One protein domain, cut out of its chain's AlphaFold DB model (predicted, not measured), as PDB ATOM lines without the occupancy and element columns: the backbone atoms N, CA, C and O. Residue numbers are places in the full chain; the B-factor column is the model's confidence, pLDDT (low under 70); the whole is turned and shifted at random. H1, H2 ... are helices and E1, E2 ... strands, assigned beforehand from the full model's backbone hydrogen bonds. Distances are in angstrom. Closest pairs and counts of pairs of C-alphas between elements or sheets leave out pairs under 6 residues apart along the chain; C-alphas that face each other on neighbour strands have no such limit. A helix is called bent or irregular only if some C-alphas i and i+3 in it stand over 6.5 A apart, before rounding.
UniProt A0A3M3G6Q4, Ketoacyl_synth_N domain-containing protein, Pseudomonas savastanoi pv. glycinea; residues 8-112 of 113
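AT A GLANCE: This is residues 8 to 112 of the 113 residues of the protein "Ketoacyl_synth_N domain-containing protein" of Pseudomonas savastanoi pv. glycinea (UniProt A0A3M3G6Q4). Two helices, H1 and H2, lie between a three-stranded sheet, E3 E5 E4, and a two-stranded hairpin, E1 and E2, with H2 only partly covered by the hairpin. From the far end of the hairpin its long loop reaches outward, and residues 39 to 45 stick out from the body. The printed part has 105 residues, with named elements in the order H1 E1 E2 E3 H2 E4 E5; both sheets are antiparallel and the class is mixed, helices and strands. It is compact, with a radius of gyration of the C-alphas of 14.7 A, and spans 44 by 31 by 25 A.

HOW THE PARTS SIT: Begin with H1, residues 8 to 23, which is irregular: C-alphas 8 and 11 are 8.0 A apart. Next look at the hairpin of E1, residues 29 to 35, and E2, residues 53 to 59, where N 31 and O 57 are 2.9 A apart, within hydrogen-bond range. The closest C-alphas of H1 and E1 are those of Ala 18 and Val 29, 5.9 A apart. In the sheet of E3, residues 65 to 71, E5, residues 105 to 111, and E4, residues 97 to 102, you find N 68 and O 108 at 2.9 A and N 100 and O 107 at 2.8 A, both within hydrogen-bond range; E4 and E5 form a hairpin. H1 and H2, residues 83 to 91, are on the same face of this sheet, two layers, with helices on one face of a sheet. H1, at a height over the sheet of 11.4 A, runs slantwise to the strands, at 54 degrees to E3 on the local plane. H2, at a height of 9.3 A, lies over E4 and runs along the strands, at 3 degrees to E4 on the local plane. H1 and H2 touch only at their ends, at Leu 11 and Ala 84, whose C-alphas are the closest at 5.8 A; they run the same way at a steep tilt of 64 degrees. E3, H2 and E4 form a split strand-helix-strand unit, two strands running the same way with E5 between them; its crossover is left-handed. E1 and E5 are apart. Every O i to N i+4 pair is within hydrogen-bond range in H2, and 11 of 12 in H1.

IN THESE COORDINATES: Find C-alpha 8 at (-36.284, 34.990, 21.905); from there H1 runs 25.1 A to C-alpha 23. E1 is 19.5 A long, E2 19.3 A and E3 20.1 A. H2 begins at C-alpha 83, (-42.642, 38.723, 23.068), and is 12.2 A long. E4 covers 16.4 A, and E5 runs 19.6 A to C-alpha 111 at (-56.860, 39.135, 16.398).

THE WHOLE: The two C-alphas farthest apart are those of Gly 25 and Gln 44, 44.8 A. The links E1 to E2, 17 residues, and E3 to H2, 11 residues, are long. The printed part has no cut, its mean pLDDT is 94.0, and no printed residue is under 70.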
ATOM      1  N   GLY A   8     -35.328  33.882  21.815       87.31
ATOM      2  CA  GLY A   8     -36.284  34.990  21.905       87.31
ATOM      3  C   GLY A   8     -37.710  34.721  21.416       87.31
ATOM      4  O   GLY A   8     -38.580  35.543  21.681       87.31
ATOM      5  N   ASP A   9     -37.997  33.592  20.756       93.50
ATOM      6  CA  ASP A   9     -39.355  33.225  20.315       93.50
ATOM      7  C   ASP A   9     -39.958  32.024  21.068       93.50
ATOM      8  O   ASP A   9     -40.780  31.264  20.551       93.50
ATOM      9  N   GLY A  10     -39.583  31.878  22.345       95.12
ATOM     10  CA  GLY A  10     -40.154  30.889  23.267       95.12
ATOM     11  C   GLY A  10     -41.677  30.963  23.415       95.12
ATOM     12  O   GLY A  10     -42.322  29.920  23.535       95.12
ATOM     13  N   LEU A  11     -42.266  32.163  23.349       97.19
ATOM     14  CA  LEU A  11     -43.722  32.338  23.373       97.19
ATOM     15  C   LEU A  11     -44.385  31.616  22.194       97.19
ATOM     16  O   LEU A  11     -45.337  30.865  22.388       97.19
ATOM     17  N   GLU A  12     -43.903  31.858  20.978       98.00
ATOM     18  CA  GLU A  12     -44.529  31.365  19.752       98.00
ATOM     19  C   GLU A  12     -44.384  29.859  19.600       98.00
ATOM     20  O   GLU A  12     -45.353  29.172  19.278       98.00
ATOM     21  N   TYR A  13     -43.198  29.327  19.901       97.31
ATOM     22  CA  TYR A  13     -42.992  27.882  19.922       97.31
ATOM     23  C   TYR A  13     -43.816  27.204  21.022       97.31
ATOM     24  O   TYR A  13     -44.390  26.140  20.785       97.31
ATOM     25  N   GLY A  14     -43.941  27.834  22.193       97.81
ATOM     26  CA  GLY A  14     -44.824  27.366  23.259       97.81
ATOM     27  C   GLY A  14     -46.299  27.368  22.855       97.81
ATOM     28  O   GLY A  14     -47.018  26.415  23.147       97.81
ATOM     29  N   ALA A  15     -46.749  28.398  22.138       97.44
ATOM     30  CA  ALA A  15     -48.109  28.475  21.615       97.44
ATOM     31  C   ALA A  15     -48.375  27.426  20.526       97.44
ATOM     32  O   ALA A  15     -49.454  26.837  20.501       97.44
ATOM     33  N   PHE A  16     -47.397  27.154  19.658       96.62
ATOM     34  CA  PHE A  16     -47.489  26.099  18.649       96.62
ATOM     35  C   PHE A  16     -47.611  24.704  19.285       96.62
ATOM     36  O   PHE A  16     -48.509  23.945  18.922       96.62
ATOM     37  N   GLU A  17     -46.775  24.387  20.280       97.94
ATOM     38  CA  GLU A  17     -46.881  23.141  21.058       97.94
ATOM     39  C   GLU A  17     -48.233  23.047  21.784       97.94
ATOM     40  O   GLU A  17     -48.902  22.016  21.742       97.94
ATOM     41  N   ALA A  18     -48.691  24.140  22.402       97.94
ATOM     42  CA  ALA A  18     -49.998  24.178  23.050       97.94
ATOM     43  C   ALA A  18     -51.142  23.919  22.056       97.94
ATOM     44  O   ALA A  18     -52.068  23.176  22.375       97.94
ATOM     45  N   ALA A  19     -51.070  24.471  20.841       96.94
ATOM     46  CA  ALA A  19     -52.047  24.210  19.789       96.94
ATOM     47  C   ALA A  19     -52.053  22.735  19.351       96.94
ATOM     48  O   ALA A  19     -53.129  22.187  19.108       96.94
ATOM     49  N   ALA A  20     -50.890  22.076  19.302       96.94
ATOM     50  CA  ALA A  20     -50.804  20.641  19.029       96.94
ATOM     51  C   ALA A  20     -51.490  19.814  20.129       96.94
ATOM     52  O   ALA A  20     -52.336  18.977  19.822       96.94
ATOM     53  N   LEU A  21     -51.233  20.116  21.407       97.94
ATOM     54  CA  LEU A  21     -51.895  19.444  22.534       97.94
ATOM     55  C   LEU A  21     -53.423  19.642  22.523       97.94
ATOM     56  O   LEU A  21     -54.176  18.710  22.810       97.94
ATOM     57  N   LEU A  22     -53.898  20.841  22.169       97.75
ATOM     58  CA  LEU A  22     -55.330  21.107  21.985       97.75
ATOM     59  C   LEU A  22     -55.910  20.289  20.820       97.75
ATOM     60  O   LEU A  22     -56.998  19.729  20.946       97.75
ATOM     61  N   ALA A  23     -55.187  20.178  19.702       97.00
ATOM     62  CA  ALA A  23     -55.595  19.362  18.557       97.00
ATOM     63  C   ALA A  23     -55.626  17.855  18.878       97.00
ATOM     64  O   ALA A  23     -56.429  17.123  18.301       97.00
ATOM     65  N   GLU A  24     -54.807  17.401  19.827       97.25
ATOM     66  CA  GLU A  24     -54.819  16.037  20.374       97.25
ATOM     67  C   GLU A  24     -55.949  15.791  21.394       97.25
ATOM     68  O   GLU A  24     -56.130  14.666  21.861       97.25
ATOM     69  N   GLY A  25     -56.749  16.815  21.709       97.19
ATOM     70  CA  GLY A  25     -57.952  16.695  22.532       97.19
ATOM     71  C   GLY A  25     -57.818  17.225  23.959       97.19
ATOM     72  O   GLY A  25     -58.718  16.988  24.765       97.19
ATOM     73  N   ALA A  26     -56.744  17.945  24.300       97.94
ATOM     74  CA  ALA A  26     -56.698  18.677  25.563       97.94
ATOM     75  C   ALA A  26     -57.792  19.763  25.597       97.94
ATOM     76  O   ALA A  26     -57.945  20.534  24.652       97.94
ATOM     77  N   GLU A  27     -58.539  19.857  26.702       97.81
ATOM     78  CA  GLU A  27     -59.596  20.871  26.857       97.81
ATOM     79  C   GLU A  27     -59.026  22.290  26.985       97.81
ATOM     80  O   GLU A  27     -59.608  23.262  26.501       97.81
ATOM     81  N   ALA A  28     -57.874  22.401  27.644       98.31
ATOM     82  CA  ALA A  28     -57.132  23.636  27.816       98.31
ATOM     83  C   ALA A  28     -55.646  23.334  28.047       98.31
ATOM     84  O   ALA A  28     -55.288  22.271  28.560       98.31
ATOM     85  N   VAL A  29     -54.782  24.294  27.720       98.50
ATOM     86  CA  VAL A  29     -53.336  24.218  27.965       98.50
ATOM     87  C   VAL A  29     -52.880  25.481  28.681       98.50
ATOM     88  O   VAL A  29     -53.123  26.592  28.216       98.50
ATOM     89  N   LEU A  30     -52.197  25.312  29.814       98.44
ATOM     90  CA  LEU A  30     -51.503  26.406  30.486       98.44
ATOM     91  C   LEU A  30     -50.103  26.554  29.883       98.44
ATOM     92  O   LEU A  30     -49.228  25.726  30.139       98.44
ATOM     93  N   LEU A  31     -49.895  27.614  29.107       98.31
ATOM     94  CA  LEU A  31     -48.574  28.032  28.651       98.31
ATOM     95  C   LEU A  31     -47.988  29.006  29.672       98.31
ATOM     96  O   LEU A  31     -48.607  30.021  29.990       98.31
ATOM     97  N   VAL A  32     -46.790  28.711  30.172       97.81
ATOM     98  CA  VAL A  32     -46.050  29.603  31.069       97.81
ATOM     99  C   VAL A  32     -44.727  29.963  30.409       97.81
ATOM    100  O   VAL A  32     -43.924  29.079  30.125       97.81
ATOM    101  N   VAL A  33     -44.507  31.257  30.175       97.12
ATOM    102  CA  VAL A  33     -43.215  31.802  29.740       97.12
ATOM    103  C   VAL A  33     -42.542  32.422  30.951       97.12
ATOM    104  O   VAL A  33     -43.150  33.258  31.619       97.12
ATOM    105  N   THR A  34     -41.309  32.021  31.239       95.69
ATOM    106  CA  THR A  34     -40.528  32.522  32.373       95.69
ATOM    107  C   THR A  34     -39.172  32.989  31.889       95.69
ATOM    108  O   THR A  34     -38.488  32.221  31.220       95.69
ATOM    109  N   GLU A  35     -38.770  34.190  32.282       93.56
ATOM    110  CA  GLU A  35     -37.419  34.697  32.058       93.56
ATOM    111  C   GLU A  35     -36.834  35.217  33.367       93.56
ATOM    112  O   GLU A  35     -37.545  35.754  34.222       93.56
ATOM    113  N   GLU A  36     -35.521  35.087  33.513       91.88
ATOM    114  CA  GLU A  36     -34.780  35.572  34.670       91.88
ATOM    115  C   GLU A  36     -33.552  36.358  34.221       91.88
ATOM    116  O   GLU A  36     -32.962  36.085  33.176       91.88
ATOM    117  N   GLN A  37     -33.164  37.359  35.013       89.75
ATOM    118  CA  GLN A  37     -31.929  38.078  34.746       89.75
ATOM    119  C   GLN A  37     -30.735  37.143  34.955       89.75
ATOM    120  O   GLN A  37     -30.646  36.469  35.986       89.75
ATOM    121  N   PRO A  38     -29.786  37.122  34.011       88.69
ATOM    122  CA  PRO A  38     -28.605  36.293  34.143       88.69
ATOM    123  C   PRO A  38     -27.770  36.741  35.358       88.69
ATOM    124  O   PRO A  38     -27.778  37.922  35.729       88.69
ATOM    125  N   PRO A  39     -26.986  35.833  35.970       91.56
ATOM    126  CA  PRO A  39     -26.039  36.212  37.009       91.56
ATOM    127  C   PRO A  39     -25.113  37.337  36.538       91.56
ATOM    128  O   PRO A  39     -24.692  37.352  35.383       91.56
ATOM    129  N   HIS A  40     -24.713  38.228  37.453       91.19
ATOM    130  CA  HIS A  40     -23.937  39.432  37.120       91.19
ATOM    131  C   HIS A  40     -22.665  39.154  36.297       91.19
ATOM    132  O   HIS A  40     -22.290  39.960  35.450       91.19
ATOM    133  N   ALA A  41     -22.033  37.992  36.488       94.81
ATOM    134  CA  ALA A  41     -20.871  37.567  35.708       94.81
ATOM    135  C   ALA A  41     -21.122  37.539  34.185       94.81
ATOM    136  O   ALA A  41     -20.175  37.703  33.420       94.81
ATOM    137  N   TYR A  42     -22.375  37.362  33.750       92.56
ATOM    138  CA  TYR A  42     -22.769  37.284  32.344       92.56
ATOM    139  C   TYR A  42     -23.335  38.592  31.772       92.56
ATOM    140  O   TYR A  42     -23.626  38.647  30.578       92.56
ATOM    141  N   ALA A  43     -23.450  39.656  32.574       89.06
ATOM    142  CA  ALA A  43     -24.140  40.894  32.190       89.06
ATOM    143  C   ALA A  43     -23.514  41.636  30.992       89.06
ATOM    144  O   ALA A  43     -24.155  42.490  30.397       89.06
ATOM    145  N   GLN A  44     -22.265  41.323  30.626       91.69
ATOM    146  CA  GLN A  44     -21.614  41.891  29.436       91.69
ATOM    147  C   GLN A  44     -22.004  41.188  28.121       91.69
ATOM    148  O   GLN A  44     -21.646  41.674  27.052       91.69
ATOM    149  N   TRP A  45     -22.681  40.035  28.192       90.75
ATOM    150  CA  TRP A  45     -23.076  39.235  27.026       90.75
ATOM    151  C   TRP A  45     -24.586  39.033  26.897       90.75
ATOM    152  O   TRP A  45     -25.037  38.664  25.818       90.75
ATOM    153  N   ILE A  46     -25.342  39.209  27.983       87.38
ATOM    154  CA  ILE A  46     -26.777  38.924  28.039       87.38
ATOM    155  C   ILE A  46     -27.480  40.121  28.686       87.38
ATOM    156  O   ILE A  46     -27.293  40.382  29.876       87.38
ATOM    157  N   ASP A  47     -28.263  40.843  27.890       85.06
ATOM    158  CA  ASP A  47     -28.991  42.063  28.264       85.06
ATOM    159  C   ASP A  47     -30.428  42.106  27.704       85.06
ATOM    160  O   ASP A  47     -31.095  43.140  27.742       85.06
ATOM    161  N   ASP A  48     -30.922  40.970  27.210       84.00
ATOM    162  CA  ASP A  48     -32.206  40.807  26.522       84.00
ATOM    163  C   ASP A  48     -33.414  40.672  27.469       84.00
ATOM    164  O   ASP A  48     -34.553  40.924  27.065       84.00
ATOM    165  N   VAL A  49     -33.181  40.344  28.745       86.25
ATOM    166  CA  VAL A  49     -34.224  40.255  29.779       86.25
ATOM    167  C   VAL A  49     -34.231  41.518  30.656       86.25
ATOM    168  O   VAL A  49     -33.314  41.729  31.456       86.25
ATOM    169  N   PRO A  50     -35.285  42.359  30.595       87.44
ATOM    170  CA  PRO A  50     -35.302  43.637  31.307       87.44
ATOM    171  C   PRO A  50     -35.408  43.479  32.834       87.44
ATOM    172  O   PRO A  50     -34.850  44.280  33.581       87.44
ATOM    173  N   PHE A  51     -36.125  42.459  33.305       92.00
ATOM    174  CA  PHE A  51     -36.304  42.082  34.712       92.00
ATOM    175  C   PHE A  51     -36.849  40.643  34.779       92.00
ATOM    176  O   PHE A  51     -37.405  40.187  33.782       92.00
ATOM    177  N   PRO A  52     -36.737  39.921  35.911       94.00
ATOM    178  CA  PRO A  52     -37.325  38.587  36.038       94.00
ATOM    179  C   PRO A  52     -38.853  38.629  35.924       94.00
ATOM    180  O   PRO A  52     -39.501  39.421  36.614       94.00
ATOM    181  N   TYR A  53     -39.444  37.782  35.083       95.50
ATOM    182  CA  TYR A  53     -40.894  37.757  34.882       95.50
ATOM    183  C   TYR A  53     -41.434  36.362  34.565       95.50
ATOM    184  O   TYR A  53     -40.724  35.474  34.101       95.50
ATOM    185  N   ALA A  54     -42.745  36.207  34.765       96.81
ATOM    186  CA  ALA A  54     -43.508  35.078  34.261       96.81
ATOM    187  C   ALA A  54     -44.832  35.560  33.651       96.81
ATOM    188  O   ALA A  54     -45.505  36.421  34.220       96.81
ATOM    189  N   VAL A  55     -45.215  34.990  32.510       97.31
ATOM    190  CA  VAL A  55     -46.519  35.197  31.867       97.31
ATOM    191  C   VAL A  55     -47.210  33.846  31.749       97.31
ATOM    192  O   VAL A  55     -46.687  32.935  31.113       97.31
ATOM    193  N   GLY A  56     -48.384  33.724  32.368       97.94
ATOM    194  CA  GLY A  56     -49.253  32.557  32.247       97.94
ATOM    195  C   GLY A  56     -50.425  32.849  31.315       97.94
ATOM    196  O   GLY A  56     -51.162  33.808  31.539       97.94
ATOM    197  N   LEU A  57     -50.610  32.013  30.297       97.25
ATOM    198  CA  LEU A  57     -51.729  32.070  29.361       97.25
ATOM    199  C   LEU A  57     -52.496  30.748  29.427       97.25
ATOM    200  O   LEU A  57     -51.906  29.680  29.269       97.25
ATOM    201  N   LEU A  58     -53.811  30.815  29.638       97.88
ATOM    202  CA  LEU A  58     -54.688  29.654  29.503       97.88
ATOM    203  C   LEU A  58     -55.257  29.638  28.084       97.88
ATOM    204  O   LEU A  58     -56.084  30.480  27.740       97.88
ATOM    205  N   LEU A  59     -54.797  28.695  27.265       97.75
ATOM    206  CA  LEU A  59     -55.244  28.528  25.889       97.75
ATOM    207  C   LEU A  59     -56.371  27.499  25.843       97.75
ATOM    208  O   LEU A  59     -56.261  26.418  26.422       97.75
ATOM    209  N   THR A  60     -57.428  27.826  25.110       97.94
ATOM    210  CA  THR A  60     -58.558  26.937  24.820       97.94
ATOM    211  C   THR A  60     -58.793  26.886  23.313       97.94
ATOM    212  O   THR A  60     -58.423  27.839  22.616       97.94
ATOM    213  N   PRO A  61     -59.447  25.839  22.781       97.44
ATOM    214  CA  PRO A  61     -59.813  25.794  21.371       97.44
ATOM    215  C   PRO A  61     -60.645  27.021  20.970       97.44
ATOM    216  O   PRO A  61     -61.589  27.400  21.664       97.44
ATOM    217  N   GLY A  62     -60.297  27.654  19.850       95.38
ATOM    218  CA  GLY A  62     -60.951  28.872  19.383       95.38
ATOM    219  C   GLY A  62     -60.255  29.483  18.171       95.38
ATOM    220  O   GLY A  62     -59.272  28.951  17.667       95.38
ATOM    221  N   ASN A  63     -60.787  30.607  17.694       94.75
ATOM    222  CA  ASN A  63     -60.311  31.306  16.496       94.75
ATOM    223  C   ASN A  63     -60.190  32.827  16.692       94.75
ATOM    224  O   ASN A  63     -60.144  33.571  15.719       94.75
ATOM    225  N   GLN A  64     -60.166  33.301  17.942       94.25
ATOM    226  CA  GLN A  64     -60.083  34.732  18.257       94.25
ATOM    227  C   GLN A  64     -58.721  35.335  17.904       94.25
ATOM    228  O   GLN A  64     -58.634  36.519  17.589       94.25
ATOM    229  N   TRP A  65     -57.673  34.517  17.956       95.62
ATOM    230  CA  TRP A  65     -56.305  34.888  17.626       95.62
ATOM    231  C   TRP A  65     -55.707  33.858  16.678       95.62
ATOM    232  O   TRP A  65     -55.990  32.665  16.779       95.62
ATOM    233  N   GLU A  66     -54.874  34.336  15.768       96.75
ATOM    234  CA  GLU A  66     -54.083  33.535  14.846       96.75
ATOM    235  C   GLU A  66     -52.605  33.888  15.013       96.75
ATOM    236  O   GLU A  66     -52.265  35.055  15.216       96.75
ATOM    237  N   LEU A  67     -51.747  32.875  14.912       97.44
ATOM    238  CA  LEU A  67     -50.300  33.017  14.874       97.44
ATOM    239  C   LEU A  67     -49.797  32.551  13.506       97.44
ATOM    240  O   LEU A  67     -50.026  31.404  13.120       97.44
ATOM    241  N   SER A  68     -49.090  33.422  12.789       97.31
ATOM    242  CA  SER A  68     -48.421  33.086  11.531       97.31
ATOM    243  C   SER A  68     -46.924  33.394  11.593       97.31
ATOM    244  O   SER A  68     -46.482  34.273  12.333       97.31
ATOM    245  N   LEU A  69     -46.135  32.655  10.810       96.88
ATOM    246  CA  LEU A  69     -44.693  32.850  10.679       96.88
ATOM    247  C   LEU A  69     -44.346  33.270   9.250       96.88
ATOM    248  O   LEU A  69     -44.718  32.602   8.284       96.88
ATOM    249  N   HIS A  70     -43.584  34.351   9.132       95.75
ATOM    250  CA  HIS A  70     -43.047  34.867   7.878       95.75
ATOM    251  C   HIS A  70     -41.522  34.996   7.960       95.75
ATOM    252  O   HIS A  70     -40.945  35.028   9.045       95.75
ATOM    253  N   SER A  71     -40.860  35.098   6.809       94.50
ATOM    254  CA  SER A  71     -39.450  35.497   6.764       94.50
ATOM    255  C   SER A  71     -39.332  37.006   6.973       94.50
ATOM    256  O   SER A  71     -40.005  37.768   6.276       94.50
ATOM    257  N   ASP A  72     -38.452  37.444   7.870       91.94
ATOM    258  CA  ASP A  72     -38.140  38.866   8.025       91.94
ATOM    259  C   ASP A  72     -37.093  39.301   6.992       91.94
ATOM    260  O   ASP A  72     -35.891  39.094   7.159       91.94
ATOM    261  N   THR A  73     -37.555  39.879   5.884       83.81
ATOM    262  CA  THR A  73     -36.690  40.409   4.815       83.81
ATOM    263  C   THR A  73     -36.451  41.911   4.926       83.81
ATOM    264  O   THR A  73     -35.639  42.449   4.175       83.81
ATOM    265  N   GLN A  74     -37.157  42.590   5.835       80.75
ATOM    266  CA  GLN A  74     -37.143  44.050   5.952       80.75
ATOM    267  C   GLN A  74     -36.352  44.541   7.168       80.75
ATOM    268  O   GLN A  74     -36.117  45.742   7.278       80.75
ATOM    269  N   GLY A  75     -35.909  43.632   8.043       80.75
ATOM    270  CA  GLY A  75     -35.158  43.981   9.247       80.75
ATOM    271  C   GLY A  75     -36.046  44.738  10.224       80.75
ATOM    272  O   GLY A  75     -35.743  45.875  10.589       80.75
ATOM    273  N   ASN A  76     -37.176  44.131  10.592       87.44
ATOM    274  CA  ASN A  76     -38.119  44.748  11.511       87.44
ATOM    275  C   ASN A  76     -37.416  45.040  12.849       87.44
ATOM    276  O   ASN A  76     -36.658  44.202  13.349       87.44
ATOM    277  N   PRO A  77     -37.632  46.230  13.439       87.06
ATOM    278  CA  PRO A  77     -36.990  46.571  14.695       87.06
ATOM    279  C   PRO A  77     -37.469  45.632  15.800       87.06
ATOM    280  O   PRO A  77     -38.642  45.256  15.844       87.06
ATOM    281  N   GLN A  78     -36.561  45.305  16.719       87.56
ATOM    282  CA  GLN A  78     -36.911  44.559  17.921       87.56
ATOM    283  C   GLN A  78     -38.031  45.267  18.686       87.56
ATOM    284  O   GLN A  78     -38.123  46.500  18.729       87.56
ATOM    285  N   THR A  79     -38.905  44.463  19.274       90.81
ATOM    286  CA  THR A  79     -40.017  44.965  20.072       90.81
ATOM    287  C   THR A  79     -39.490  45.648  21.329       90.81
ATOM    288  O   THR A  79     -38.433  45.319  21.862       90.81
ATOM    289  N   ARG A  80     -40.244  46.630  21.838       89.75
ATOM    290  CA  ARG A  80     -39.884  47.313  23.092       89.75
ATOM    291  C   ARG A  80     -39.871  46.357  24.293       89.75
ATOM    292  O   ARG A  80     -39.143  46.591  25.251       89.75
ATOM    293  N   TRP A  81     -40.738  45.352  24.261       92.81
ATOM    294  CA  TRP A  81     -40.934  44.382  25.330       92.81
ATOM    295  C   TRP A  81     -40.692  42.979  24.784       92.81
ATOM    296  O   TRP A  81     -41.119  42.740  23.658       92.81
ATOM    297  N   PRO A  82     -40.130  42.048  25.578       94.06
ATOM    298  CA  PRO A  82     -40.084  40.633  25.219       94.06
ATOM    299  C   PRO A  82     -41.440  40.121  24.725       94.06
ATOM    300  O   PRO A  82     -42.480  40.564  25.224       94.06
ATOM    301  N   HIS A  83     -41.440  39.168  23.788       95.88
ATOM    302  CA  HIS A  83     -42.642  38.723  23.068       95.88
ATOM    303  C   HIS A  83     -43.830  38.414  23.996       95.88
ATOM    304  O   HIS A  83     -44.944  38.876  23.761       95.88
ATOM    305  N   ALA A  84     -43.601  37.707  25.109       96.25
ATOM    306  CA  ALA A  84     -44.645  37.388  26.090       96.25
ATOM    307  C   ALA A  84     -45.300  38.631  26.714       96.25
ATOM    308  O   ALA A  84     -46.523  38.696  26.845       96.25
ATOM    309  N   LEU A  85     -44.500  39.637  27.072       95.56
ATOM    310  CA  LEU A  85     -44.995  40.896  27.630       95.56
ATOM    311  C   LEU A  85     -45.648  41.774  26.556       95.56
ATOM    312  O   LEU A  85     -46.631  42.459  26.839       95.56
ATOM    313  N   ASN A  86     -45.136  41.738  25.324       95.31
ATOM    314  CA  ASN A  86     -45.726  42.460  24.202       95.31
ATOM    315  C   ASN A  86     -47.111  41.896  23.830       95.31
ATOM    316  O   ASN A  86     -48.067  42.665  23.718       95.31
ATOM    317  N   LEU A  87     -47.262  40.567  23.766       96.00
ATOM    318  CA  LEU A  87     -48.567  39.932  23.574       96.00
ATOM    319  C   LEU A  87     -49.517  40.243  24.738       96.00
ATOM    320  O   LEU A  87     -50.679  40.566  24.504       96.00
ATOM    321  N   LEU A  88     -49.039  40.201  25.989       95.25
ATOM    322  CA  LEU A  88     -49.857  40.566  27.150       95.25
ATOM    323  C   LEU A  88     -50.399  41.998  27.027       95.25
ATOM    324  O   LEU A  88     -51.571  42.235  27.316       95.25
ATOM    325  N   GLN A  89     -49.574  42.941  26.567       94.31
ATOM    326  CA  GLN A  89     -50.011  44.305  26.273       94.31
ATOM    327  C   GLN A  89     -51.070  44.334  25.160       94.31
ATOM    328  O   GLN A  89     -52.102  44.987  25.328       94.31
ATOM    329  N   ALA A  90     -50.855  43.619  24.052       93.75
ATOM    330  CA  ALA A  90     -51.818  43.543  22.952       93.75
ATOM    331  C   ALA A  90     -53.177  42.970  23.401       93.75
ATOM    332  O   ALA A  90     -54.218  43.516  23.052       93.75
ATOM    333  N   LEU A  91     -53.183  41.941  24.255       93.25
ATOM    334  CA  LEU A  91     -54.401  41.339  24.815       93.25
ATOM    335  C   LEU A  91     -55.227  42.300  25.693       93.25
ATOM    336  O   LEU A  91     -56.436  42.115  25.820       93.25
ATOM    337  N   HIS A  92     -54.596  43.312  26.298       93.06
ATOM    338  CA  HIS A  92     -55.247  44.288  27.187       93.06
ATOM    339  C   HIS A  92     -55.548  45.630  26.508       93.06
ATOM    340  O   HIS A  92     -56.021  46.562  27.160       93.06
ATOM    341  N   THR A  93     -55.258  45.754  25.216       91.88
ATOM    342  CA  THR A  93     -55.454  46.981  24.439       91.88
ATOM    343  C   THR A  93     -56.273  46.686  23.182       91.88
ATOM    344  O   THR A  93     -56.556  45.532  22.865       91.88
ATOM    345  N   ASP A  94     -56.650  47.720  22.430       85.81
ATOM    346  CA  ASP A  94     -57.334  47.558  21.136       85.81
ATOM    347  C   ASP A  94     -56.372  47.166  19.993       85.81
ATOM    348  O   ASP A  94     -56.685  47.318  18.811       85.81
ATOM    349  N   GLN A  95     -55.175  46.670  20.320       89.75
ATOM    350  CA  GLN A  95     -54.188  46.261  19.331       89.75
ATOM    351  C   GLN A  95     -54.579  44.908  18.719       89.75
ATOM    352  O   GLN A  95     -54.571  43.872  19.380       89.75
ATOM    353  N   SER A  96     -54.910  44.914  17.426       91.56
ATOM    354  CA  SER A  96     -55.342  43.720  16.684       91.56
ATOM    355  C   SER A  96     -54.207  42.958  16.001       91.56
ATOM    356  O   SER A  96     -54.425  41.843  15.536       91.56
ATOM    357  N   VAL A  97     -53.011  43.544  15.921       94.56
ATOM    358  CA  VAL A  97     -51.834  42.953  15.274       94.56
ATOM    359  C   VAL A  97     -50.605  43.190  16.139       94.56
ATOM    360  O   VAL A  97     -50.373  44.304  16.608       94.56
ATOM    361  N   CYS A  98     -49.803  42.154  16.334       94.56
ATOM    362  CA  CYS A  98     -48.594  42.185  17.138       94.56
ATOM    363  C   CYS A  98     -47.489  41.415  16.395       94.56
ATOM    364  O   CYS A  98     -47.626  40.231  16.095       94.56
ATOM    365  N   LEU A  99     -46.430  42.140  16.021       95.56
ATOM    366  CA  LEU A  99     -45.312  41.625  15.233       95.56
ATOM    367  C   LEU A  99     -44.097  41.394  16.125       95.56
ATOM    368  O   LEU A  99     -43.673  42.292  16.852       95.56
ATOM    369  N   HIS A 100     -43.527  40.205  16.014       96.44
ATOM    370  CA  HIS A 100     -42.486  39.663  16.876       96.44
ATOM    371  C   HIS A 100     -41.303  39.185  16.011       96.44
ATOM    372  O   HIS A 100     -41.267  38.027  15.578       96.44
ATOM    373  N   PRO A 101     -40.368  40.088  15.661       95.38
ATOM    374  CA  PRO A 101     -39.202  39.744  14.860       95.38
ATOM    375  C   PRO A 101     -38.120  39.060  15.699       95.38
ATOM    376  O   PRO A 101     -37.700  39.570  16.734       95.38
ATOM    377  N   TRP A 102     -37.585  37.948  15.202       93.75
ATOM    378  CA  TRP A 102     -36.442  37.261  15.797       93.75
ATOM    379  C   TRP A 102     -35.540  36.658  14.716       93.75
ATOM    380  O   TRP A 102     -35.951  35.774  13.965       93.75
ATOM    381  N   ASN A 103     -34.284  37.107  14.631       91.69
ATOM    382  CA  ASN A 103     -33.358  36.756  13.545       91.69
ATOM    383  C   ASN A 103     -33.968  37.004  12.149       91.69
ATOM    384  O   ASN A 103     -34.205  38.144  11.774       91.69
ATOM    385  N   ASN A 104     -34.200  35.945  11.367       92.88
ATOM    386  CA  ASN A 104     -34.819  35.991  10.040       92.88
ATOM    387  C   ASN A 104     -36.307  35.600  10.064       92.88
ATOM    388  O   ASN A 104     -36.885  35.331   9.008       92.88
ATOM    389  N   ARG A 105     -36.914  35.523  11.252       94.94
ATOM    390  CA  ARG A 105     -38.311  35.150  11.481       94.94
ATOM    391  C   ARG A 105     -39.111  36.380  11.882       94.94
ATOM    392  O   ARG A 105     -38.655  37.183  12.688       94.94
ATOM    393  N   LEU A 106     -40.319  36.488  11.350       96.81
ATOM    394  CA  LEU A 106     -41.314  37.467  11.751       96.81
ATOM    395  C   LEU A 106     -42.583  36.725  12.144       96.81
ATOM    396  O   LEU A 106     -43.327  36.242  11.286       96.81
ATOM    397  N   TRP A 107     -42.815  36.636  13.445       97.50
ATOM    398  CA  TRP A 107     -44.054  36.105  13.980       97.50
ATOM    399  C   TRP A 107     -45.122  37.193  13.988       97.50
ATOM    400  O   TRP A 107     -44.848  38.346  14.324       97.50
ATOM    401  N   ASN A 108     -46.335  36.831  13.594       96.94
ATOM    402  CA  ASN A 108     -47.476  37.729  13.538       96.94
ATOM    403  C   ASN A 108     -48.634  37.136  14.337       96.94
ATOM    404  O   ASN A 108     -49.219  36.126  13.945       96.94
ATOM    405  N   TRP A 109     -48.961  37.797  15.440       97.44
ATOM    406  CA  TRP A 109     -50.174  37.571  16.205       97.44
ATOM    407  C   TRP A 109     -51.269  38.492  15.683       97.44
ATOM    408  O   TRP A 109     -51.135  39.715  15.733       97.44
ATOM    409  N   GLN A 110     -52.373  37.913  15.222       97.06
ATOM    410  CA  GLN A 110     -53.494  38.665  14.676       97.06
ATOM    411  C   GLN A 110     -54.800  38.284  15.366       97.06
ATOM    412  O   GLN A 110     -55.220  37.127  15.346       97.06
ATOM    413  N   ARG A 111     -55.489  39.280  15.921       95.12
ATOM    414  CA  ARG A 111     -56.860  39.135  16.398       95.12
ATOM    415  C   ARG A 111     -57.793  39.047  15.194       95.12
ATOM    416  O   ARG A 111     -57.756  39.900  14.305       95.12
ATOM    417  N   LYS A 112     -58.628  38.012  15.154       92.12
ATOM    418  CA  LYS A 112     -59.695  37.895  14.159       92.12
ATOM    419  C   LYS A 112     -60.861  38.801  14.563       92.12
ATOM    420  O   LYS A 112     -61.224  38.850  15.740       92.12
TER     421      LYS A 112